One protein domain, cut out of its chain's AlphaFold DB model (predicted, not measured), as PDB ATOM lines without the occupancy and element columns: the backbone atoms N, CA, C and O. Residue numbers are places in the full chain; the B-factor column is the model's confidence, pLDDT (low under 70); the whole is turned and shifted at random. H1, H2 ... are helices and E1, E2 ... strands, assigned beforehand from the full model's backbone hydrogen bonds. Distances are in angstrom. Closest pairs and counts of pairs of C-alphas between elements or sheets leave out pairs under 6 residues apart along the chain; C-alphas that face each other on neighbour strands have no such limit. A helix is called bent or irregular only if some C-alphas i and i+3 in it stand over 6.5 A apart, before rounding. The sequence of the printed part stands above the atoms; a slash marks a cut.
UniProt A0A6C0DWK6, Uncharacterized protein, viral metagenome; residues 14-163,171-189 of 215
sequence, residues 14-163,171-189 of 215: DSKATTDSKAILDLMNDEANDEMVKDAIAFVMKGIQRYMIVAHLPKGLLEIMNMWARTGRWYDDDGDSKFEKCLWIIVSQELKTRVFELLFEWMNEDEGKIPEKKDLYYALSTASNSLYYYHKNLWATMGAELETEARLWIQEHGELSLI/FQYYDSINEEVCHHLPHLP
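Overview. This is residues 14 to 163 and 171 to 189 of the 215 residues of an uncharacterized protein of viral metagenome (UniProt A0A6C0DWK6). This is an elongated helical body in which the long helix H4 runs along the long axis, crossed on one side by H2 and H5, which lie side by side. H1 crosses H4 toward one end of the body, while at the other end H6 crosses the first part of H4, H3 packs on H6, and a small hairpin, E1 and E2, sits next to H3. The printed part has 169 residues, with six named helices and then two named strands along the chain, in the order H1 H2 H3 H4 H5 H6 E1 E2; the two strands form one antiparallel sheet, and the class is mostly helix. The whole is only just loose, close to compact, with a radius of gyration of the C-alphas of 18.7 A, and it spans 62 by 30 by 29 A, a rod.

Arrangement. The hairpin E1, residues 173 to 175, and E2, residues 180 to 182, is antiparallel, with N 175 and O 180 2.8 A apart and N 182 and O 173 2.8 A apart, within hydrogen-bond range. The closest C-alphas of E1 and H3, residues 59 to 70, are those of Tyr 173 and Ala 69, 5.9 A apart. H3 touches H6, residues 139 to 156, at a steep tilt of 49 degrees, closest at C-alphas Leu 61 and Glu 147, 4.6 A. H6 touches the hub H4, residues 82 to 109, at a steep tilt of 51 degrees, closest at C-alphas Glu 149 and Cys 86, 5.7 A. H4 touches H5, residues 117 to 132, at a steep tilt of 53 degrees, closest at C-alphas Val 99 and Ala 123, 5.3 A. H2, residues 31 to 51, touches H5 at a shallow tilt of 15 degrees, the same way, closest at C-alphas Gly 47 and Tyr 132, 4.6 A. H2 also touches H4, closest at C-alphas Ile 41 and Ser 92, 6.1 A. H1, residues 14 to 29, touches H4 with residues 20 to 25 alone, closest at C-alphas Ile 24 and Phe 100, 6.7 A. Every O i to N i+4 pair is within hydrogen-bond range in H1, H3, H4 and H5; in H2 it is 15 of 17 and in H6 13 of 14.

Along the chain. H1 begins at C-alpha 14, (192.502, 191.557, 150.087), and is 22.7 A long. H2 is 31.0 A long and irregular, C-alphas 32 and 35 being 7.5 A apart. H3 is 16.5 A, H5 21.8 A and H6 24.4 A long. H4, 40.9 A long, ends at C-alpha 109, (185.313, 199.941, 136.366). E1 is 6.4 A and E2 6.3 A long; E2 ends at C-alpha 182, (138.851, 194.586, 154.760).

Size, cuts and confidence. The two C-alphas farthest apart, Ser 15 and Glu 179, are 63.1 A apart. Residues 164 to 170 are not printed, and C-alphas 163 and 171 are 14.2 A apart across the cut. The link H3 to H4 is long, with 11 residues. The pLDDT is under 70 at residues 14 to 15, 133 to 138, 162 to 163 and 189.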
ATOM      1  N   ASP A  14     193.435 191.665 148.955       63.47
ATOM      2  CA  ASP A  14     192.502 191.557 150.087       63.47
ATOM      3  C   ASP A  14     192.469 192.859 150.921       63.47
ATOM      4  O   ASP A  14     191.411 193.306 151.372       63.47
ATOM      5  N   SER A  15     193.617 193.534 151.074       67.56
ATOM      6  CA  SER A  15     193.706 194.820 151.784       67.56
ATOM      7  C   SER A  15     193.061 195.990 151.027       67.56
ATOM      8  O   SER A  15     192.458 196.873 151.647       67.56
ATOM      9  N   LYS A  16     193.133 195.978 149.688       72.69
ATOM     10  CA  LYS A  16     192.525 197.004 148.835       72.69
ATOM     11  C   LYS A  16     191.002 196.877 148.843       72.69
ATOM     12  O   LYS A  16     190.335 197.835 149.203       72.69
ATOM     13  N   ALA A  17     190.469 195.676 148.611       71.81
ATOM     14  CA  ALA A  17     189.027 195.410 148.649       71.81
ATOM     15  C   ALA A  17     188.379 195.784 150.001       71.81
ATOM     16  O   ALA A  17     187.253 196.285 150.047       71.81
ATOM     17  N   THR A  18     189.109 195.597 151.106       78.50
ATOM     18  CA  THR A  18     188.663 196.003 152.449       78.50
ATOM     19  C   THR A  18     188.616 197.530 152.611       78.50
ATOM     20  O   THR A  18     187.695 198.062 153.229       78.50
ATOM     21  N   THR A  19     189.590 198.248 152.048       84.44
ATOM     22  CA  THR A  19     189.649 199.722 152.085       84.44
ATOM     23  C   THR A  19     188.557 200.342 151.214       84.44
ATOM     24  O   THR A  19     187.861 201.262 151.636       84.44
ATOM     25  N   ASP A  20     188.372 199.766 150.036       86.44
ATOM     26  CA  ASP A  20     187.393 200.138 149.023       86.44
ATOM     27  C   ASP A  20     185.954 199.977 149.551       86.44
ATOM     28  O   ASP A  20     185.142 200.900 149.485       86.44
ATOM     29  N   SER A  21     185.667 198.847 150.206       87.38
ATOM     30  CA  SER A  21     184.377 198.606 150.869       87.38
ATOM     31  C   SER A  21     184.107 199.616 151.985       87.38
ATOM     32  O   SER A  21     182.984 200.095 152.145       87.38
ATOM     33  N   LYS A  22     185.139 199.972 152.759       91.06
ATOM     34  CA  LYS A  22     185.008 200.947 153.840       91.06
ATOM     35  C   LYS A  22     184.672 202.341 153.309       91.06
ATOM     36  O   LYS A  22     183.790 202.982 153.864       91.06
ATOM     37  N   ALA A  23     185.319 202.788 152.234       89.62
ATOM     38  CA  ALA A  23     185.057 204.107 151.660       89.62
ATOM     39  C   ALA A  23     183.598 204.258 151.186       89.62
ATOM     40  O   ALA A  23     182.981 205.298 151.412       89.62
ATOM     41  N   ILE A  24     183.025 203.204 150.593       92.12
ATOM     42  CA  ILE A  24     181.611 203.181 150.189       92.12
ATOM     43  C   ILE A  24     180.691 203.247 151.412       92.12
ATOM     44  O   ILE A  24     179.746 204.034 151.433       92.12
ATOM     45  N   LEU A  25     180.969 202.450 152.447       92.00
ATOM     46  CA  LEU A  25     180.170 202.459 153.675       92.00
ATOM     47  C   LEU A  25     180.241 203.808 154.399       92.00
ATOM     48  O   LEU A  25     179.217 204.277 154.890       92.00
ATOM     49  N   ASP A  26     181.416 204.434 154.445       92.88
ATOM     50  CA  ASP A  26     181.600 205.761 155.033       92.88
ATOM     51  C   ASP A  26     180.782 206.808 154.251       92.88
ATOM     52  O   ASP A  26     180.070 207.605 154.856       92.88
ATOM     53  N   LEU A  27     180.783 206.752 152.911       92.81
ATOM     54  CA  LEU A  27     179.976 207.637 152.060       92.81
ATOM     55  C   LEU A  27     178.464 207.465 152.288       92.81
ATOM     56  O   LEU A  27     177.725 208.450 152.328       92.81
ATOM     57  N   MET A  28     177.995 206.223 152.426       91.31
ATOM     58  CA  MET A  28     176.575 205.905 152.616       91.31
ATOM     59  C   MET A  28     176.052 206.258 154.013       91.31
ATOM     60  O   MET A  28     174.865 206.546 154.152       91.31
ATOM     61  N   ASN A  29     176.907 206.196 155.037       90.94
ATOM     62  CA  ASN A  29     176.536 206.471 156.429       90.94
ATOM     63  C   ASN A  29     176.903 207.893 156.884       90.94
ATOM     64  O   ASN A  29     176.708 208.222 158.053       90.94
ATOM     65  N   ASP A  30     177.429 208.730 155.987       93.12
ATOM     66  CA  ASP A  30     177.664 210.147 156.254       93.12
ATOM     67  C   ASP A  30     176.331 210.854 156.561       93.12
ATOM     68  O   ASP A  30     175.386 210.809 155.767       93.12
ATOM     69  N   GLU A  31     176.264 211.541 157.705       91.69
ATOM     70  CA  GLU A  31     175.092 212.309 158.144       91.69
ATOM     71  C   GLU A  31     174.644 213.338 157.093       91.69
ATOM     72  O   GLU A  31     173.450 213.596 156.941       91.69
ATOM     73  N   ALA A  32     175.572 213.883 156.297       92.00
ATOM     74  CA  ALA A  32     175.271 214.820 155.214       92.00
ATOM     75  C   ALA A  32     174.502 214.188 154.035       92.00
ATOM     76  O   ALA A  32     174.082 214.903 153.113       92.00
ATOM     77  N   ASN A  33     174.352 212.861 154.033       92.69
ATOM     78  CA  ASN A  33     173.621 212.086 153.036       92.69
ATOM     79  C   ASN A  33     172.382 211.381 153.628       92.69
ATOM     80  O   ASN A  33     171.623 210.773 152.878       92.69
ATOM     81  N   ASP A  34     172.119 211.492 154.932       92.44
ATOM     82  CA  ASP A  34     171.017 210.779 155.595       92.44
ATOM     83  C   ASP A  34     169.641 211.112 154.991       92.44
ATOM     84  O   ASP A  34     168.847 210.217 154.705       92.44
ATOM     85  N   GLU A  35     169.379 212.391 154.698       93.62
ATOM     86  CA  GLU A  35     168.116 212.828 154.084       93.62
ATOM     87  C   GLU A  35     167.895 212.191 152.704       93.62
ATOM     88  O   GLU A  35     166.822 211.652 152.446       93.62
ATOM     89  N   MET A  36     168.922 212.136 151.842       94.38
ATOM     90  CA  MET A  36     168.762 211.531 150.511       94.38
ATOM     91  C   MET A  36     168.513 210.022 150.593       94.38
ATOM     92  O   MET A  36     167.783 209.466 149.773       94.38
ATOM     93  N   VAL A  37     169.134 209.349 151.567       93.44
ATOM     94  CA  VAL A  37     168.946 207.911 151.785       93.44
ATOM     95  C   VAL A  37     167.530 207.660 152.297       93.44
ATOM     96  O   VAL A  37     166.845 206.774 151.788       93.44
ATOM     97  N   LYS A  38     167.048 208.470 153.247       94.62
ATOM     98  CA  LYS A  38     165.668 208.408 153.749       94.62
ATOM     99  C   LYS A  38     164.641 208.667 152.651       94.62
ATOM    100  O   LYS A  38     163.675 207.914 152.557       94.62
ATOM    101  N   ASP A  39     164.871 209.651 151.788       95.25
ATOM    102  CA  ASP A  39     164.005 209.937 150.641       95.25
ATOM    103  C   ASP A  39     163.959 208.762 149.656       95.25
ATOM    104  O   ASP A  39     162.887 208.377 149.180       95.25
ATOM    105  N   ALA A  40     165.110 208.142 149.386       95.06
ATOM    106  CA  ALA A  40     165.212 206.971 148.526       95.06
ATOM    107  C   ALA A  40     164.464 205.754 149.106       95.06
ATOM    108  O   ALA A  40     163.773 205.051 148.363       95.06
ATOM    109  N   ILE A  41     164.542 205.534 150.425       94.69
ATOM    110  CA  ILE A  41     163.768 204.497 151.129       94.69
ATOM    111  C   ILE A  41     162.274 204.816 151.046       94.69
ATOM    112  O   ILE A  41     161.490 203.964 150.632       94.69
ATOM    113  N   ALA A  42     161.865 206.044 151.373       94.31
ATOM    114  CA  ALA A  42     160.467 206.468 151.339       94.31
ATOM    115  C   ALA A  42     159.851 206.327 149.935       94.31
ATOM    116  O   ALA A  42     158.696 205.913 149.788       94.31
ATOM    117  N   PHE A  43     160.629 206.612 148.887       93.56
ATOM    118  CA  PHE A  43     160.225 206.378 147.505       93.56
ATOM    119  C   PHE A  43     159.937 204.893 147.240       93.56
ATOM    120  O   PHE A  43     158.875 204.567 146.702       93.56
ATOM    121  N   VAL A  44     160.831 203.990 147.657       92.19
ATOM    122  CA  VAL A  44     160.647 202.537 147.500       92.19
ATOM    123  C   VAL A  44     159.451 202.036 148.309       92.19
ATOM    124  O   VAL A  44     158.615 201.316 147.763       92.19
ATOM    125  N   MET A  45     159.310 202.475 149.564       91.38
ATOM    126  CA  MET A  45     158.172 202.155 150.437       91.38
ATOM    127  C   MET A  45     156.841 202.466 149.750       91.38
ATOM    128  O   MET A  45     155.959 201.611 149.675       91.38
ATOM    129  N   LYS A  46     156.718 203.660 149.155       89.38
ATOM    130  CA  LYS A  46     155.520 204.076 148.414       89.38
ATOM    131  C   LYS A  46     155.225 203.171 147.214       89.38
ATOM    132  O   LYS A  46     154.060 202.893 146.928       89.38
ATOM    133  N   GLY A  47     156.260 202.731 146.496       86.75
ATOM    134  CA  GLY A  47     156.126 201.775 145.394       86.75
ATOM    135  C   GLY A  47     155.616 200.422 145.882       86.75
ATOM    136  O   GLY A  47     154.606 199.921 145.386       86.75
ATOM    137  N   ILE A  48     156.254 199.876 146.918       85.94
ATOM    138  CA  ILE A  48     155.871 198.596 147.517       85.94
ATOM    139  C   ILE A  48     154.428 198.649 148.019       85.94
ATOM    140  O   ILE A  48     153.620 197.829 147.597       85.94
ATOM    141  N   GLN A  49     154.057 199.641 148.828       85.00
ATOM    142  CA  GLN A  49     152.690 199.802 149.338       85.00
ATOM    143  C   GLN A  49     151.640 199.881 148.220       85.00
ATOM    144  O   GLN A  49     150.519 199.400 148.383       85.00
ATOM    145  N   ARG A  50     151.990 200.479 147.074       82.75
ATOM    146  CA  ARG A  50     151.082 200.630 145.931       82.75
ATOM    147  C   ARG A  50     150.846 199.327 145.166       82.75
ATOM    148  O   ARG A  50     149.752 199.144 144.638       82.75
ATOM    149  N   TYR A  51     151.858 198.469 145.060       79.81
ATOM    150  CA  TYR A  51     151.828 197.280 144.198       79.81
ATOM    151  C   TYR A  51     151.862 195.951 144.961       79.81
ATOM    152  O   TYR A  51     151.726 194.889 144.353       79.81
ATOM    153  N   MET A  52     152.032 195.982 146.284       81.44
ATOM    154  CA  MET A  52     152.070 194.787 147.115       81.44
ATOM    155  C   MET A  52     150.734 194.047 147.069       81.44
ATOM    156  O   MET A  52     149.677 194.574 147.412       81.44
ATOM    157  N   ILE A  53     150.811 192.767 146.717       80.56
ATOM    158  CA  ILE A  53     149.692 191.838 146.815       80.56
ATOM    159  C   ILE A  53     149.820 191.131 148.162       80.56
ATOM    160  O   ILE A  53     150.588 190.181 148.289       80.56
ATOM    161  N   VAL A  54     149.060 191.584 149.165       84.38
ATOM    162  CA  VAL A  54     149.107 191.046 150.541       84.38
ATOM    163  C   VAL A  54     148.955 189.520 150.563       84.38
ATOM    164  O   VAL A  54     149.646 188.843 151.310       84.38
ATOM    165  N   ALA A  55     148.123 188.952 149.686       80.88
ATOM    166  CA  ALA A  55     147.909 187.506 149.594       80.88
ATOM    167  C   ALA A  55     149.160 186.682 149.208       80.88
ATOM    168  O   ALA A  55     149.142 185.465 149.357       80.88
ATOM    169  N   HIS A  56     150.222 187.312 148.696       82.69
ATOM    170  CA  HIS A  56     151.492 186.648 148.384       82.69
ATOM    171  C   HIS A  56     152.519 186.724 149.518       82.69
ATOM    172  O   HIS A  56     153.607 186.163 149.384       82.69
ATOM    173  N   LEU A  57     152.209 187.417 150.616       86.94
ATOM    174  CA  LEU A  57     153.096 187.460 151.770       86.94
ATOM    175  C   LEU A  57     153.187 186.080 152.440       86.94
ATOM    176  O   LEU A  57     152.239 185.290 152.369       86.94
ATOM    177  N   PRO A  58     154.308 185.774 153.116       88.44
ATOM    178  CA  PRO A  58     154.447 184.524 153.843       88.44
ATOM    179  C   PRO A  58     153.344 184.314 154.874       88.44
ATOM    180  O   PRO A  58     152.878 185.244 155.532       88.44
ATOM    181  N   LYS A  59     152.952 183.049 155.048       87.19
ATOM    182  CA  LYS A  59     151.865 182.674 155.954       87.19
ATOM    183  C   LYS A  59     152.106 183.161 157.386       87.19
ATOM    184  O   LYS A  59     151.173 183.658 158.007       87.19
ATOM    185  N   GLY A  60     153.331 183.031 157.902       88.00
ATOM    186  CA  GLY A  60     153.640 183.456 159.265       88.00
ATOM    187  C   GLY A  60     153.525 184.969 159.430       88.00
ATOM    188  O   GLY A  60     152.989 185.434 160.432       88.00
ATOM    189  N   LEU A  61     153.923 185.742 158.416       90.50
ATOM    190  CA  LEU A  61     153.714 187.189 158.411       90.50
ATOM    191  C   LEU A  61     152.221 187.552 158.400       90.50
ATOM    192  O   LEU A  61     151.798 188.416 159.164       90.50
ATOM    193  N   LEU A  62     151.406 186.866 157.594       89.44
ATOM    194  CA  LEU A  62     149.954 187.088 157.558       89.44
ATOM    195  C   LEU A  62     149.286 186.801 158.911       89.44
ATOM    196  O   LEU A  62     148.393 187.540 159.323       89.44
ATOM    197  N   GLU A  63     149.725 185.757 159.616       87.12
ATOM    198  CA  GLU A  63     149.259 185.429 160.970       87.12
ATOM    199  C   GLU A  63     149.577 186.564 161.959       87.12
ATOM    200  O   GLU A  63     148.700 186.989 162.715       87.12
ATOM    201  N   ILE A  64     150.790 187.122 161.895       90.44
ATOM    202  CA  ILE A  64     151.211 188.259 162.727       90.44
ATOM    203  C   ILE A  64     150.388 189.512 162.416       90.44
ATOM    204  O   ILE A  64     149.839 190.143 163.319       90.44
ATOM    205  N   MET A  65     150.244 189.848 161.134       90.62
ATOM    206  CA  MET A  65     149.466 191.004 160.692       90.62
ATOM    207  C   MET A  65     148.000 190.904 161.142       90.62
ATOM    208  O   MET A  65     147.430 191.885 161.622       90.62
ATOM    209  N   ASN A  66     147.387 189.722 161.024       87.00
ATOM    210  CA  ASN A  66     146.016 189.479 161.482       87.00
ATOM    211  C   ASN A  66     145.879 189.670 162.996       87.00
ATOM    212  O   ASN A  66     144.917 190.284 163.460       87.00
ATOM    213  N   MET A  67     146.845 189.171 163.763       87.69
ATOM    214  CA  MET A  67     146.890 189.326 165.214       87.69
ATOM    215  C   MET A  67     146.968 190.804 165.623       87.69
ATOM    216  O   MET A  67     146.158 191.261 166.438       87.69
ATOM    217  N   TRP A  68     147.847 191.587 164.992       90.69
ATOM    218  CA  TRP A  68     147.924 193.032 165.214       90.69
ATOM    219  C   TRP A  68     146.618 193.748 164.874       90.69
ATOM    220  O   TRP A  68     146.136 194.565 165.661       90.69
ATOM    221  N   ALA A  69     146.010 193.426 163.733       87.44
ATOM    222  CA  ALA A  69     144.789 194.089 163.294       87.44
ATOM    223  C   ALA A  69     143.598 193.805 164.227       87.44
ATOM    224  O   ALA A  69     142.864 194.721 164.593       87.44
ATOM    225  N   ARG A  70     143.422 192.555 164.671       81.88
ATOM    226  CA  ARG A  70     142.292 192.141 165.527       81.88
ATOM    227  C   ARG A  70     142.368 192.674 166.942       81.88
ATOM    228  O   ARG A  70     141.344 192.977 167.544       81.88
ATOM    229  N   THR A  71     143.576 192.763 167.481       84.00
ATOM    230  CA  THR A  71     143.790 193.229 168.854       84.00
ATOM    231  C   THR A  71     143.822 194.755 168.954       84.00
ATOM    232  O   THR A  71     144.029 195.285 170.043       84.00
ATOM    233  N   GLY A  72     143.623 195.468 167.836       83.44
ATOM    234  CA  GLY A  72     143.755 196.924 167.776       83.44
ATOM    235  C   GLY A  72     145.196 197.400 167.977       83.44
ATOM    236  O   GLY A  72     145.415 198.551 168.335       83.44
ATOM    237  N   ARG A  73     146.180 196.518 167.761       88.12
ATOM    238  CA  ARG A  73     147.617 196.746 167.983       88.12
ATOM    239  C   ARG A  73     148.395 196.863 166.675       88.12
ATOM    240  O   ARG A  73     149.571 196.519 166.631       88.12
ATOM    241  N   TRP A  74     147.733 197.309 165.608       91.19
ATOM    242  CA  TRP A  74     148.370 197.587 164.316       91.19
ATOM    243  C   TRP A  74     149.415 198.701 164.404       91.19
ATOM    244  O   TRP A  74     150.434 198.664 163.711       91.19
ATOM    245  N   TYR A  75     149.146 199.666 165.277       92.25
ATOM    246  CA  TYR A  75     150.023 200.782 165.569       92.25
ATOM    247  C   TYR A  75     150.754 200.534 166.889       92.25
ATOM    248  O   TYR A  75     150.249 199.816 167.760       92.25
ATOM    249  N   ASP A  76     151.956 201.076 167.008       91.56
ATOM    250  CA  ASP A  76     152.671 201.152 168.279       91.56
ATOM    251  C   ASP A  76     152.260 202.386 169.096       91.56
ATOM    252  O   ASP A  76     151.300 203.086 168.761       91.56
ATOM    253  N   ASP A  77     152.971 202.623 170.196       89.38
ATOM    254  CA  ASP A  77     152.679 203.709 171.132       89.38
ATOM    255  C   ASP A  77     152.913 205.106 170.523       89.38
ATOM    256  O   ASP A  77     152.313 206.079 170.984       89.38
ATOM    257  N   ASP A  78     153.723 205.203 169.460       90.12
ATOM    258  CA  ASP A  78     153.968 206.440 168.709       90.12
ATOM    259  C   ASP A  78     152.911 206.674 167.611       90.12
ATOM    260  O   ASP A  78     152.867 207.738 166.989       90.12
ATOM    261  N   GLY A  79     152.023 205.701 167.385       88.81
ATOM    262  CA  GLY A  79     151.017 205.735 166.326       88.81
ATOM    263  C   GLY A  79     151.545 205.284 164.963       88.81
ATOM    264  O   GLY A  79     150.834 205.414 163.964       88.81
ATOM    265  N   ASP A  80     152.754 204.724 164.904       89.94
ATOM    266  CA  ASP A  80     153.336 204.210 163.671       89.94
ATOM    267  C   ASP A  80     152.874 202.777 163.412       89.94
ATOM    268  O   ASP A  80     152.738 201.957 164.321       89.94
ATOM    269  N   SER A  81     152.643 202.436 162.143       93.19
ATOM    270  CA  SER A  81     152.313 201.057 161.783       93.19
ATOM    271  C   SER A  81     153.520 200.147 162.017       93.19
ATOM    272  O   SER A  81     154.577 200.332 161.412       93.19
ATOM    273  N   LYS A  82     153.331 199.097 162.822       94.75
ATOM    274  CA  LYS A  82     154.368 198.085 163.096       94.75
ATOM    275  C   LYS A  82     154.835 197.385 161.825       94.75
ATOM    276  O   LYS A  82     156.026 197.165 161.632       94.75
ATOM    277  N   PHE A  83     153.890 197.091 160.930       93.50
ATOM    278  CA  PHE A  83     154.184 196.532 159.613       93.50
ATOM    279  C   PHE A  83     155.101 197.456 158.803       93.50
ATOM    280  O   PHE A  83     156.081 196.989 158.232       93.50
ATOM    281  N   GLU A  84     154.819 198.761 158.787       93.25
ATOM    282  CA  GLU A  84     155.632 199.737 158.052       93.25
ATOM    283  C   GLU A  84     157.015 199.929 158.678       93.25
ATOM    284  O   GLU A  84     157.987 200.088 157.944       93.25
ATOM    285  N   LYS A  85     157.137 199.843 160.009       94.75
ATOM    286  CA  LYS A  85     158.442 199.835 160.689       94.75
ATOM    287  C   LYS A  85     159.275 198.617 160.294       94.75
ATOM    288  O   LYS A  85     160.435 198.776 159.919       94.75
ATOM    289  N   CYS A  86     158.676 197.425 160.281       95.56
ATOM    290  CA  CYS A  86     159.357 196.215 159.815       95.56
ATOM    291  C   CYS A  86     159.749 196.338 158.331       95.56
ATOM    292  O   CYS A  86     160.883 196.053 157.952       95.56
ATOM    293  N   LEU A  87     158.833 196.821 157.485       93.69
ATOM    294  CA  LEU A  87     159.086 196.997 156.056       93.69
ATOM    295  C   LEU A  87     160.197 198.020 155.795       93.69
ATOM    296  O   LEU A  87     161.055 197.773 154.952       93.69
ATOM    297  N   TRP A  88     160.233 199.124 156.544       95.38
ATOM    298  CA  TRP A  88     161.288 200.132 156.454       95.38
ATOM    299  C   TRP A  88     162.674 199.533 156.706       95.38
ATOM    300  O   TRP A  88     163.617 199.850 155.981       95.38
ATOM    301  N   ILE A  89     162.803 198.652 157.703       95.19
ATOM    302  CA  ILE A  89     164.069 197.982 158.029       95.19
ATOM    303  C   ILE A  89     164.533 197.129 156.846       95.19
ATOM    304  O   ILE A  89     165.657 197.312 156.373       95.19
ATOM    305  N   ILE A  90     163.656 196.270 156.318       94.25
ATOM    306  CA  ILE A  90     163.992 195.378 155.199       94.25
ATOM    307  C   ILE A  90     164.306 196.170 153.925       94.25
ATOM    308  O   ILE A  90     165.306 195.916 153.258       94.25
ATOM    309  N   VAL A  91     163.503 197.187 153.603       93.00
ATOM    310  CA  VAL A  91     163.739 198.047 152.433       93.00
ATOM    311  C   VAL A  91     165.049 198.815 152.567       93.00
ATOM    312  O   VAL A  91     165.788 198.930 151.593       93.00
ATOM    313  N   SER A  92     165.363 199.327 153.758       94.62
ATOM    314  CA  SER A  92     166.625 200.019 154.028       94.62
ATOM    315  C   SER A  92     167.824 199.096 153.823       94.62
ATOM    316  O   SER A  92     168.793 199.490 153.176       94.62
ATOM    317  N   GLN A  93     167.754 197.858 154.321       93.25
ATOM    318  CA  GLN A  93     168.812 196.862 154.147       93.25
ATOM    319  C   GLN A  93     169.007 196.498 152.671       93.25
ATOM    320  O   GLN A  93     170.120 196.615 152.162       93.25
ATOM    321  N   GLU A  94     167.934 196.148 151.965       92.31
ATOM    322  CA  GLU A  94     167.992 195.762 150.552       92.31
ATOM    323  C   GLU A  94     168.472 196.918 149.659       92.31
ATOM    324  O   GLU A  94     169.309 196.730 148.773       92.31
ATOM    325  N   LEU A  95     167.996 198.144 149.912       93.25
ATOM    326  CA  LEU A  95     168.456 199.329 149.193       93.25
ATOM    327  C   LEU A  95     169.949 199.567 149.429       93.25
ATOM    328  O   LEU A  95     170.683 199.807 148.471       93.25
ATOM    329  N   LYS A  96     170.412 199.478 150.682       93.62
ATOM    330  CA  LYS A  96     171.832 199.642 151.016       93.62
ATOM    331  C   LYS A  96     172.695 198.585 150.331       93.62
ATOM    332  O   LYS A  96     173.718 198.950 149.763       93.62
ATOM    333  N   THR A  97     172.272 197.323 150.325       93.12
ATOM    334  CA  THR A  97     172.984 196.238 149.632       93.12
ATOM    335  C   THR A  97     173.153 196.551 148.148       93.12
ATOM    336  O   THR A  97     174.273 196.556 147.648       93.12
ATOM    337  N   ARG A  98     172.074 196.928 147.454       93.31
ATOM    338  CA  ARG A  98     172.128 197.251 146.017       93.31
ATOM    339  C   ARG A  98     172.967 198.482 145.705       93.31
ATOM    340  O   ARG A  98     173.696 198.502 144.720       93.31
ATOM    341  N   VAL A  99     172.855 199.528 146.525       95.62
ATOM    342  CA  VAL A  99     173.676 200.738 146.373       95.62
ATOM    343  C   VAL A  99     175.148 200.396 146.561       95.62
ATOM    344  O   VAL A  99     175.973 200.834 145.766       95.62
ATOM    345  N   PHE A 100     175.473 199.593 147.573       95.50
ATOM    346  CA  PHE A 100     176.833 199.136 147.806       95.50
ATOM    347  C   PHE A 100     177.369 198.341 146.610       95.50
ATOM    348  O   PHE A 100     178.454 198.647 146.127       95.50
ATOM    349  N   GLU A 101     176.602 197.374 146.098       94.19
ATOM    350  CA  GLU A 101     176.978 196.565 144.932       94.19
ATOM    351  C   GLU A 101     177.245 197.428 143.693       94.19
ATOM    352  O   GLU A 101     178.293 197.277 143.067       94.19
ATOM    353  N   LEU A 102     176.361 198.388 143.391       95.62
ATOM    354  CA  LEU A 102     176.525 199.315 142.265       95.62
ATOM    355  C   LEU A 102     177.773 200.189 142.411       95.62
ATOM    356  O   LEU A 102     178.561 200.313 141.478       95.62
ATOM    357  N   LEU A 103     177.973 200.797 143.583       95.06
ATOM    358  CA  LEU A 103     179.135 201.655 143.829       95.06
ATOM    359  C   LEU A 103     180.441 200.858 143.792       95.06
ATOM    360  O   LEU A 103     181.461 201.363 143.323       95.06
ATOM    361  N   PHE A 104     180.412 199.614 144.269       93.69
ATOM    362  CA  PHE A 104     181.559 198.721 144.224       93.69
ATOM    363  C   PHE A 104     181.888 198.297 142.788       93.69
ATOM    364  O   PHE A 104     183.059 198.277 142.410       93.69
ATOM    365  N   GLU A 105     180.877 198.003 141.968       92.88
ATOM    366  CA  GLU A 105     181.041 197.721 140.539       92.88
ATOM    367  C   GLU A 105     181.645 198.923 139.800       92.88
ATOM    368  O   GLU A 105     182.711 198.788 139.201       92.88
ATOM    369  N   TRP A 106     181.056 200.115 139.936       93.50
ATOM    370  CA  TRP A 106     181.549 201.330 139.271       93.50
ATOM    371  C   TRP A 106     182.971 201.700 139.684       93.50
ATOM    372  O   TRP A 106     183.782 202.087 138.851       93.50
ATOM    373  N   MET A 107     183.314 201.534 140.960       90.88
ATOM    374  CA  MET A 107     184.678 201.768 141.431       90.88
ATOM    375  C   MET A 107     185.681 200.793 140.799       90.88
ATOM    376  O   MET A 107     186.810 201.190 140.509       90.88
ATOM    377  N   ASN A 108     185.301 199.531 140.575       89.31
ATOM    378  CA  ASN A 108     186.158 198.569 139.876       89.31
ATOM    379  C   ASN A 108     186.319 198.917 138.387       89.31
ATOM    380  O   ASN A 108     187.398 198.700 137.833       89.31
ATOM    381  N   GLU A 109     185.278 199.464 137.755       90.81
ATOM    382  CA  GLU A 109     185.313 199.941 136.366       90.81
ATOM    383  C   GLU A 109     186.172 201.209 136.208       90.81
ATOM    384  O   GLU A 109     186.954 201.305 135.262       90.81
ATOM    385  N   ASP A 110     186.119 202.127 137.177       88.06
ATOM    386  CA  ASP A 110     186.865 203.393 137.197       88.06
ATOM    387  C   ASP A 110     188.276 203.265 137.821       88.06
ATOM    388  O   ASP A 110     188.779 204.177 138.485       88.06
ATOM    389  N   GLU A 111     188.942 202.121 137.635       87.31
ATOM    390  CA  GLU A 111     190.320 201.855 138.094       87.31
ATOM    391  C   GLU A 111     190.556 202.056 139.614       87.31
ATOM    392  O   GLU A 111     191.678 202.295 140.074       87.31
ATOM    393  N   GLY A 112     189.516 201.900 140.434       84.12
ATOM    394  CA  GLY A 112     189.563 202.100 141.885       84.12
ATOM    395  C   GLY A 112     189.350 203.548 142.320       84.12
ATOM    396  O   GLY A 112     189.770 203.927 143.417       84.12
ATOM    397  N   LYS A 113     188.744 204.385 141.474       89.00
ATOM    398  CA  LYS A 113     188.349 205.736 141.867       89.00
ATOM    399  C   LYS A 113     187.248 205.678 142.929       89.00
ATOM    400  O   LYS A 113     186.195 205.088 142.715       89.00
ATOM    401  N   ILE A 114     187.491 206.341 144.058       89.50
ATOM    402  CA  ILE A 114     186.535 206.408 145.168       89.50
ATOM    403  C   ILE A 114     185.258 207.133 144.704       89.50
ATOM    404  O   ILE A 114     185.371 208.253 144.187       89.50
ATOM    405  N   PRO A 115     184.066 206.542 144.912       91.56
ATOM    406  CA  PRO A 115     182.802 207.186 144.575       91.56
ATOM    407  C   PRO A 115     182.577 208.506 145.324       91.56
ATOM    408  O   PRO A 115     182.905 208.651 146.501       91.56
ATOM    409  N   GLU A 116     181.979 209.475 144.639       93.62
ATOM    410  CA  GLU A 116     181.599 210.779 145.175       93.62
ATOM    411  C   GLU A 116     180.092 210.826 145.492       93.62
ATOM    412  O   GLU A 116     179.304 209.966 145.099       93.62
ATOM    413  N   LYS A 117     179.640 211.905 146.142       93.81
ATOM    414  CA  LYS A 117     178.217 212.129 146.469       93.81
ATOM    415  C   LYS A 117     177.275 212.015 145.259       93.81
ATOM    416  O   LYS A 117     176.145 211.556 145.399       93.81
ATOM    417  N   LYS A 118     177.723 212.433 144.071       94.75
ATOM    418  CA  LYS A 118     176.936 212.306 142.832       94.75
ATOM    419  C   LYS A 118     176.714 210.836 142.453       94.75
ATOM    420  O   LYS A 118     175.629 210.491 142.003       94.75
ATOM    421  N   ASP A 119     177.714 209.987 142.677       95.12
ATOM    422  CA  ASP A 119     177.670 208.569 142.338       95.12
ATOM    423  C   ASP A 119     176.718 207.869 143.311       95.12
ATOM    424  O   ASP A 119     175.839 207.132 142.879       95.12
ATOM    425  N   LEU A 120     176.764 208.226 144.603       95.62
ATOM    426  CA  LEU A 120     175.757 207.798 145.580       95.62
ATOM    427  C   LEU A 120     174.333 208.174 145.142       95.62
ATOM    428  O   LEU A 120     173.440 207.329 145.174       95.62
ATOM    429  N   TYR A 121     174.108 209.412 144.694       95.62
ATOM    430  CA  TYR A 121     172.794 209.851 144.212       95.62
ATOM    431  C   TYR A 121     172.304 209.028 143.007       95.62
ATOM    432  O   TYR A 121     171.133 208.633 142.954       95.62
ATOM    433  N   TYR A 122     173.185 208.734 142.047       96.06
ATOM    434  CA  TYR A 122     172.850 207.893 140.896       96.06
ATOM    435  C   TYR A 122     172.594 206.438 141.299       96.06
ATOM    436  O   TYR A 122     171.630 205.838 140.816       96.06
ATOM    437  N   ALA A 123     173.402 205.885 142.203       96.44
ATOM    438  CA  ALA A 123     173.243 204.528 142.710       96.44
ATOM    439  C   ALA A 123     171.919 204.375 143.471       96.44
ATOM    440  O   ALA A 123     171.159 203.454 143.185       96.44
ATOM    441  N   LEU A 124     171.586 205.326 144.354       96.50
ATOM    442  CA  LEU A 124     170.295 205.379 145.044       96.50
ATOM    443  C   LEU A 124     169.143 205.455 144.050       96.50
ATOM    444  O   LEU A 124     168.231 204.642 144.113       96.50
ATOM    445  N   SER A 125     169.205 206.368 143.079       94.81
ATOM    446  CA  SER A 125     168.161 206.495 142.054       94.81
ATOM    447  C   SER A 125     167.967 205.193 141.270       94.81
ATOM    448  O   SER A 125     166.839 204.796 140.979       94.81
ATOM    449  N   THR A 126     169.058 204.507 140.934       94.00
ATOM    450  CA  THR A 126     169.037 203.254 140.168       94.00
ATOM    451  C   THR A 126     168.458 202.110 140.998       94.00
ATOM    452  O   THR A 126     167.505 201.453 140.570       94.00
ATOM    453  N   ALA A 127     168.977 201.913 142.210       93.19
ATOM    454  CA  ALA A 127     168.533 200.876 143.130       93.19
ATOM    455  C   ALA A 127     167.071 201.083 143.555       93.19
ATOM    456  O   ALA A 127     166.271 200.148 143.498       93.19
ATOM    457  N   SER A 128     166.687 202.318 143.887       92.44
ATOM    458  CA  SER A 128     165.314 202.670 144.237       92.44
ATOM    459  C   SER A 128     164.348 202.410 143.092       92.44
ATOM    460  O   SER A 128     163.289 201.841 143.327       92.44
ATOM    461  N   ASN A 129     164.692 202.754 141.846       89.75
ATOM    462  CA  ASN A 129     163.838 202.430 140.699       89.75
ATOM    463  C   ASN A 129     163.696 200.914 140.509       89.75
ATOM    464  O   ASN A 129     162.588 200.430 140.289       89.75
ATOM    465  N   SER A 130     164.787 200.155 140.654       87.06
ATOM    466  CA  SER A 130     164.740 198.692 140.568       87.06
ATOM    467  C   SER A 130     163.854 198.053 141.642       87.06
ATOM    468  O   SER A 130     163.277 196.999 141.381       87.06
ATOM    469  N   LEU A 131     163.767 198.647 142.834       85.50
ATOM    470  CA  LEU A 131     162.920 198.159 143.926       85.50
ATOM    471  C   LEU A 131     161.480 198.681 143.840       85.50
ATOM    472  O   LEU A 131     160.544 197.988 144.233       85.50
ATOM    473  N   TYR A 132     161.290 199.892 143.311       79.69
ATOM    474  CA  TYR A 132     159.989 200.545 143.178       79.69
ATOM    475  C   TYR A 132     159.051 199.777 142.243       79.69
ATOM    476  O   TYR A 132     157.868 199.595 142.544       79.69
ATOM    477  N   TYR A 133     159.572 199.322 141.099       66.19
ATOM    478  CA  TYR A 133     158.818 198.517 140.145       66.19
ATOM    479  C   TYR A 133     158.843 197.054 140.586       66.19
ATOM    480  O   TYR A 133     159.680 196.266 140.167       66.19
ATOM    481  N   TYR A 134     157.904 196.724 141.471       59.78
ATOM    482  CA  TYR A 134     157.558 195.379 141.923       59.78
ATOM    483  C   TYR A 134     157.903 194.277 140.900       59.78
ATOM    484  O   TYR A 134     157.271 194.155 139.848       59.78
ATOM    485  N   HIS A 135     158.856 193.409 141.242       62.03
ATOM    486  CA  HIS A 135     159.076 192.151 140.534       62.03
ATOM    487  C   HIS A 135     158.606 191.004 141.430       62.03
ATOM    488  O   HIS A 135     159.053 190.878 142.568       62.03
ATOM    489  N   LYS A 136     157.725 190.134 140.909       59.56
ATOM    490  CA  LYS A 136     157.130 188.983 141.630       59.56
ATOM    491  C   LYS A 136     158.155 188.107 142.375       59.56
ATOM    492  O   LYS A 136     157.787 187.434 143.329       59.56
ATOM    493  N   ASN A 137     159.422 188.138 141.963       66.12
ATOM    494  CA  ASN A 137     160.501 187.328 142.523       66.12
ATOM    495  C   ASN A 137     161.149 187.924 143.790       66.12
ATOM    496  O   ASN A 137     161.812 187.181 144.504       66.12
ATOM    497  N   LEU A 138     160.962 189.217 144.098       66.50
ATOM    498  CA  LEU A 138     161.569 189.834 145.291       66.50
ATOM    499  C   LEU A 138     160.926 189.362 146.604       66.50
ATOM    500  O   LEU A 138     161.611 189.246 147.617       66.50
ATOM    501  N   TRP A 139     159.631 189.034 146.593       70.31
ATOM    502  CA  TRP A 139     158.898 188.670 147.812       70.31
ATOM    503  C   TRP A 139     159.258 187.312 148.396       70.31
ATOM    504  O   TRP A 139     159.004 187.089 149.575       70.31
ATOM    505  N   ALA A 140     159.866 186.416 147.617       71.75
ATOM    506  CA  ALA A 140     160.334 185.151 148.171       71.75
ATOM    507  C   ALA A 140     161.396 185.392 149.259       71.75
ATOM    508  O   ALA A 140     161.346 184.760 150.312       71.75
ATOM    509  N   THR A 141     162.303 186.346 149.022       80.56
ATOM    510  CA  THR A 141     163.375 186.710 149.957       80.56
ATOM    511  C   THR A 141     162.917 187.800 150.924       80.56
ATOM    512  O   THR A 141     162.831 187.545 152.122       80.56
ATOM    513  N   MET A 142     162.493 188.965 150.415       84.75
ATOM    514  CA  MET A 142     162.080 190.092 151.266       84.75
ATOM    515  C   MET A 142     160.867 189.757 152.136       84.75
ATOM    516  O   MET A 142     160.737 190.274 153.237       84.75
ATOM    517  N   GLY A 143     159.961 188.893 151.667       88.38
ATOM    518  CA  GLY A 143     158.822 188.459 152.471       88.38
ATOM    519  C   GLY A 143     159.257 187.623 153.669       88.38
ATOM    520  O   GLY A 143     158.726 187.810 154.760       88.38
ATOM    521  N   ALA A 144     160.221 186.716 153.483       89.75
ATOM    522  CA  ALA A 144     160.753 185.891 154.565       89.75
ATOM    523  C   ALA A 144     161.545 186.727 155.583       89.75
ATOM    524  O   ALA A 144     161.434 186.512 156.792       89.75
ATOM    525  N   GLU A 145     162.301 187.714 155.106       92.94
ATOM    526  CA  GLU A 145     162.983 188.694 155.953       92.94
ATOM    527  C   GLU A 145     161.977 189.560 156.717       92.94
ATOM    528  O   GLU A 145     162.104 189.726 157.925       92.94
ATOM    529  N   LEU A 146     160.909 190.013 156.057       93.50
ATOM    530  CA  LEU A 146     159.835 190.773 156.690       93.50
ATOM    531  C   LEU A 146     159.080 189.952 157.742       93.50
ATOM    532  O   LEU A 146     158.739 190.474 158.800       93.50
ATOM    533  N   GLU A 147     158.842 188.660 157.492       93.25
ATOM    534  CA  GLU A 147     158.318 187.748 158.514       93.25
ATOM    535  C   GLU A 147     159.273 187.652 159.709       93.25
ATOM    536  O   GLU A 147     158.830 187.674 160.857       93.25
ATOM    537  N   THR A 148     160.574 187.542 159.446       94.75
ATOM    538  CA  THR A 148     161.599 187.453 160.492       94.75
ATOM    539  C   THR A 148     161.610 188.715 161.348       94.75
ATOM    540  O   THR A 148     161.551 188.611 162.571       94.75
ATOM    541  N   GLU A 149     161.579 189.889 160.721       96.31
ATOM    542  CA  GLU A 149     161.540 191.177 161.412       96.31
ATOM    543  C   GLU A 149     160.258 191.336 162.241       96.31
ATOM    544  O   GLU A 149     160.303 191.697 163.414       96.31
ATOM    545  N   ALA A 150     159.107 190.945 161.692       94.69
ATOM    546  CA  ALA A 150     157.846 190.959 162.429       94.69
ATOM    547  C   ALA A 150     157.857 189.999 163.638       94.69
ATOM    548  O   ALA A 150     157.280 190.297 164.685       94.69
ATOM    549  N   ARG A 151     158.535 188.848 163.533       93.75
ATOM    550  CA  ARG A 151     158.729 187.924 164.667       93.75
ATOM    551  C   ARG A 151     159.657 188.508 165.729       93.75
ATOM    552  O   ARG A 151     159.381 188.312 166.913       93.75
ATOM    553  N   LEU A 152     160.726 189.196 165.328       94.25
ATOM    554  CA  LEU A 152     161.620 189.897 166.253       94.25
ATOM    555  C   LEU A 152     160.860 190.984 167.009       94.25
ATOM    556  O   LEU A 152     160.897 190.993 168.238       94.25
ATOM    557  N   TRP A 153     160.054 191.783 166.305       94.19
ATOM    558  CA  TRP A 153     159.195 192.791 166.922       94.19
ATOM    559  C   TRP A 153     158.343 192.204 168.051       94.19
ATOM    560  O   TRP A 153     158.329 192.723 169.168       94.19
ATOM    561  N   ILE A 154     157.655 191.087 167.784       91.50
ATOM    562  CA  ILE A 154     156.817 190.397 168.772       91.50
ATOM    563  C   ILE A 154     157.622 189.976 170.003       91.50
ATOM    564  O   ILE A 154     157.120 190.071 171.125       91.50
ATOM    565  N   GLN A 155     158.841 189.471 169.808       91.25
ATOM    566  CA  GLN A 155     159.701 189.030 170.906       91.25
ATOM    567  C   GLN A 155     160.156 190.213 171.760       91.25
ATOM    568  O   GLN A 155     160.026 190.162 172.982       91.25
ATOM    569  N   GLU A 156     160.638 191.278 171.123       92.50
ATOM    570  CA  GLU A 156     161.151 192.476 171.792       92.50
ATOM    571  C   GLU A 156     160.063 193.220 172.574       92.50
ATOM    572  O   GLU A 156     160.323 193.741 173.657       92.50
ATOM    573  N   HIS A 157     158.827 193.195 172.071       90.00
ATOM    574  CA  HIS A 157     157.689 193.897 172.669       90.00
ATOM    575  C   HIS A 157     156.774 192.985 173.503       90.00
ATOM    576  O   HIS A 157     155.725 193.419 173.980       90.00
ATOM    577  N   GLY A 158     157.153 191.716 173.707       86.62
ATOM    578  CA  GLY A 158     156.418 190.786 174.570       86.62
ATOM    579  C   GLY A 158     155.018 190.414 174.066       86.62
ATOM    580  O   GLY A 158     154.138 190.104 174.864       86.62
ATOM    581  N   GLU A 159     154.793 190.416 172.751       86.12
ATOM    582  CA  GLU A 159     153.481 190.170 172.128       86.12
ATOM    583  C   GLU A 159     153.200 188.680 171.850       86.12
ATOM    584  O   GLU A 159     152.184 188.326 171.253       86.12
ATOM    585  N   LEU A 160     154.083 187.778 172.299       75.06
ATOM    586  CA  LEU A 160     154.016 186.333 172.029       75.06
ATOM    587  C   LEU A 160     152.686 185.687 172.446       75.06
ATOM    588  O   LEU A 160     152.240 184.734 171.810       75.06
ATOM    589  N   SER A 161     152.045 186.200 173.498       70.81
ATOM    590  CA  SER A 161     150.773 185.674 174.005       70.81
ATOM    591  C   SER A 161     149.579 185.941 173.087       70.81
ATOM    592  O   SER A 161     148.495 185.439 173.362       70.81
ATOM    593  N   LEU A 162     149.748 186.765 172.048       66.31
ATOM    594  CA  LEU A 162     148.671 187.187 171.152       66.31
ATOM    595  C   LEU A 162     148.554 186.317 169.894       66.31
ATOM    596  O   LEU A 162     147.581 186.455 169.157       66.31
ATOM    597  N   ILE A 163     149.522 185.428 169.635       64.62
ATOM    598  CA  ILE A 163     149.498 184.539 168.466       64.62
ATOM    599  C   ILE A 163     148.466 183.427 168.709       64.62
ATOM    600  O   ILE A 163     148.782 182.349 169.211       64.62
ATOM    601  N   PHE A 171     144.998 187.490 154.974       84.00
ATOM    602  CA  PHE A 171     144.908 188.726 155.750       84.00
ATOM    603  C   PHE A 171     143.495 189.309 155.669       84.00
ATOM    604  O   PHE A 171     142.953 189.510 154.574       84.00
ATOM    605  N   GLN A 172     142.904 189.578 156.831       84.00
ATOM    606  CA  GLN A 172     141.633 190.277 156.938       84.00
ATOM    607  C   GLN A 172     141.470 190.949 158.302       84.00
ATOM    608  O   GLN A 172     141.863 190.400 159.334       84.00
ATOM    609  N   TYR A 173     140.804 192.097 158.316       83.88
ATOM    610  CA  TYR A 173     140.394 192.762 159.549       83.88
ATOM    611  C   TYR A 173     138.980 193.328 159.415       83.88
ATOM    612  O   TYR A 173     138.499 193.548 158.306       83.88
ATOM    613  N   TYR A 174     138.303 193.528 160.545       81.56
ATOM    614  CA  TYR A 174     136.990 194.167 160.573       81.56
ATOM    615  C   TYR A 174     137.158 195.656 160.869       81.56
ATOM    616  O   TYR A 174     137.679 196.023 161.924       81.56
ATOM    617  N   ASP A 175     136.735 196.505 159.940       80.19
ATOM    618  CA  ASP A 175     136.649 197.944 160.148       80.19
ATOM    619  C   ASP A 175     135.326 198.258 160.852       80.19
ATOM    620  O   ASP A 175     134.255 198.214 160.249       80.19
ATOM    621  N   SER A 176     135.403 198.585 162.142       79.06
ATOM    622  CA  SER A 176     134.228 198.912 162.949       79.06
ATOM    623  C   SER A 176     133.574 200.245 162.581       79.06
ATOM    624  O   SER A 176     132.436 200.474 162.972       79.06
ATOM    625  N   ILE A 177     134.279 201.143 161.885       80.56
ATOM    626  CA  ILE A 177     133.737 202.445 161.466       80.56
ATOM    627  C   ILE A 177     132.841 202.256 160.242       80.56
ATOM    628  O   ILE A 177     131.760 202.835 160.171       80.56
ATOM    629  N   ASN A 178     133.296 201.447 159.285       81.75
ATOM    630  CA  ASN A 178     132.570 201.171 158.044       81.75
ATOM    631  C   ASN A 178     131.730 199.882 158.097       81.75
ATOM    632  O   ASN A 178     131.043 199.566 157.128       81.75
ATOM    633  N   GLU A 179     131.787 199.154 159.214       85.12
ATOM    634  CA  GLU A 179     131.117 197.874 159.464       85.12
ATOM    635  C   GLU A 179     131.406 196.795 158.399       85.12
ATOM    636  O   GLU A 179     130.517 196.039 157.997       85.12
ATOM    637  N   GLU A 180     132.655 196.682 157.936       85.00
ATOM    638  CA  GLU A 180     133.023 195.779 156.834       85.00
ATOM    639  C   GLU A 180     134.285 194.947 157.105       85.00
ATOM    640  O   GLU A 180     135.115 195.281 157.949       85.00
ATOM    641  N   VAL A 181     134.452 193.861 156.344       83.38
ATOM    642  CA  VAL A 181     135.697 193.080 156.321       83.38
ATOM    643  C   VAL A 181     136.616 193.619 155.225       83.38
ATOM    644  O   VAL A 181     136.246 193.657 154.050       83.38
ATOM    645  N   CYS A 182     137.827 194.003 155.615       83.00
ATOM    646  CA  CYS A 182     138.851 194.586 154.760       83.00
ATOM    647  C   CYS A 182     140.009 193.608 154.525       83.00
ATOM    648  O   CYS A 182     140.392 192.855 155.419       83.00
ATOM    649  N   HIS A 183     140.599 193.667 153.325       82.50
ATOM    650  CA  HIS A 183     141.727 192.820 152.892       82.50
ATOM    651  C   HIS A 183     142.976 193.624 152.471       82.50
ATOM    652  O   HIS A 183     143.956 193.051 152.000       82.50
ATOM    653  N   HIS A 184     142.937 194.952 152.596       83.00
ATOM    654  CA  HIS A 184     144.070 195.857 152.360       83.00
ATOM    655  C   HIS A 184     144.661 196.319 153.696       83.00
ATOM    656  O   HIS A 184     144.042 196.109 154.730       83.00
ATOM    657  N   LEU A 185     145.827 196.970 153.700       84.69
ATOM    658  CA  LEU A 185     146.405 197.496 154.942       84.69
ATOM    659  C   LEU A 185     145.482 198.559 155.593       84.69
ATOM    660  O   LEU A 185     144.928 199.378 154.853       84.69
ATOM    661  N   PRO A 186     145.337 198.596 156.936       81.00
ATOM    662  CA  PRO A 186     144.411 199.490 157.645       81.00
ATOM    663  C   PRO A 186     144.583 200.996 157.404       81.00
ATOM    664  O   PRO A 186     143.606 201.737 157.460       81.00
ATOM    665  N   HIS A 187     145.806 201.465 157.143       77.62
ATOM    666  CA  HIS A 187     146.120 202.880 156.890       77.62
ATOM    667  C   HIS A 187     146.097 203.262 155.407       77.62
ATOM    668  O   HIS A 187     146.211 204.443 155.075       77.62
ATOM    669  N   LEU A 188     145.960 202.288 154.502       72.00
ATOM    670  CA  LEU A 188     145.874 202.560 153.073       72.00
ATOM    671  C   LEU A 188     144.413 202.770 152.662       72.00
ATOM    672  O   LEU A 188     143.547 201.979 153.050       72.00
ATOM    673  N   PRO A 189     144.116 203.798 151.841       63.78
ATOM    674  CA  PRO A 189     142.799 203.945 151.247       63.78
ATOM    675  C   PRO A 189     142.417 202.662 150.517       63.78
ATOM    676  O   PRO A 189     143.265 202.035 149.873       63.78
TER     677      PRO A 189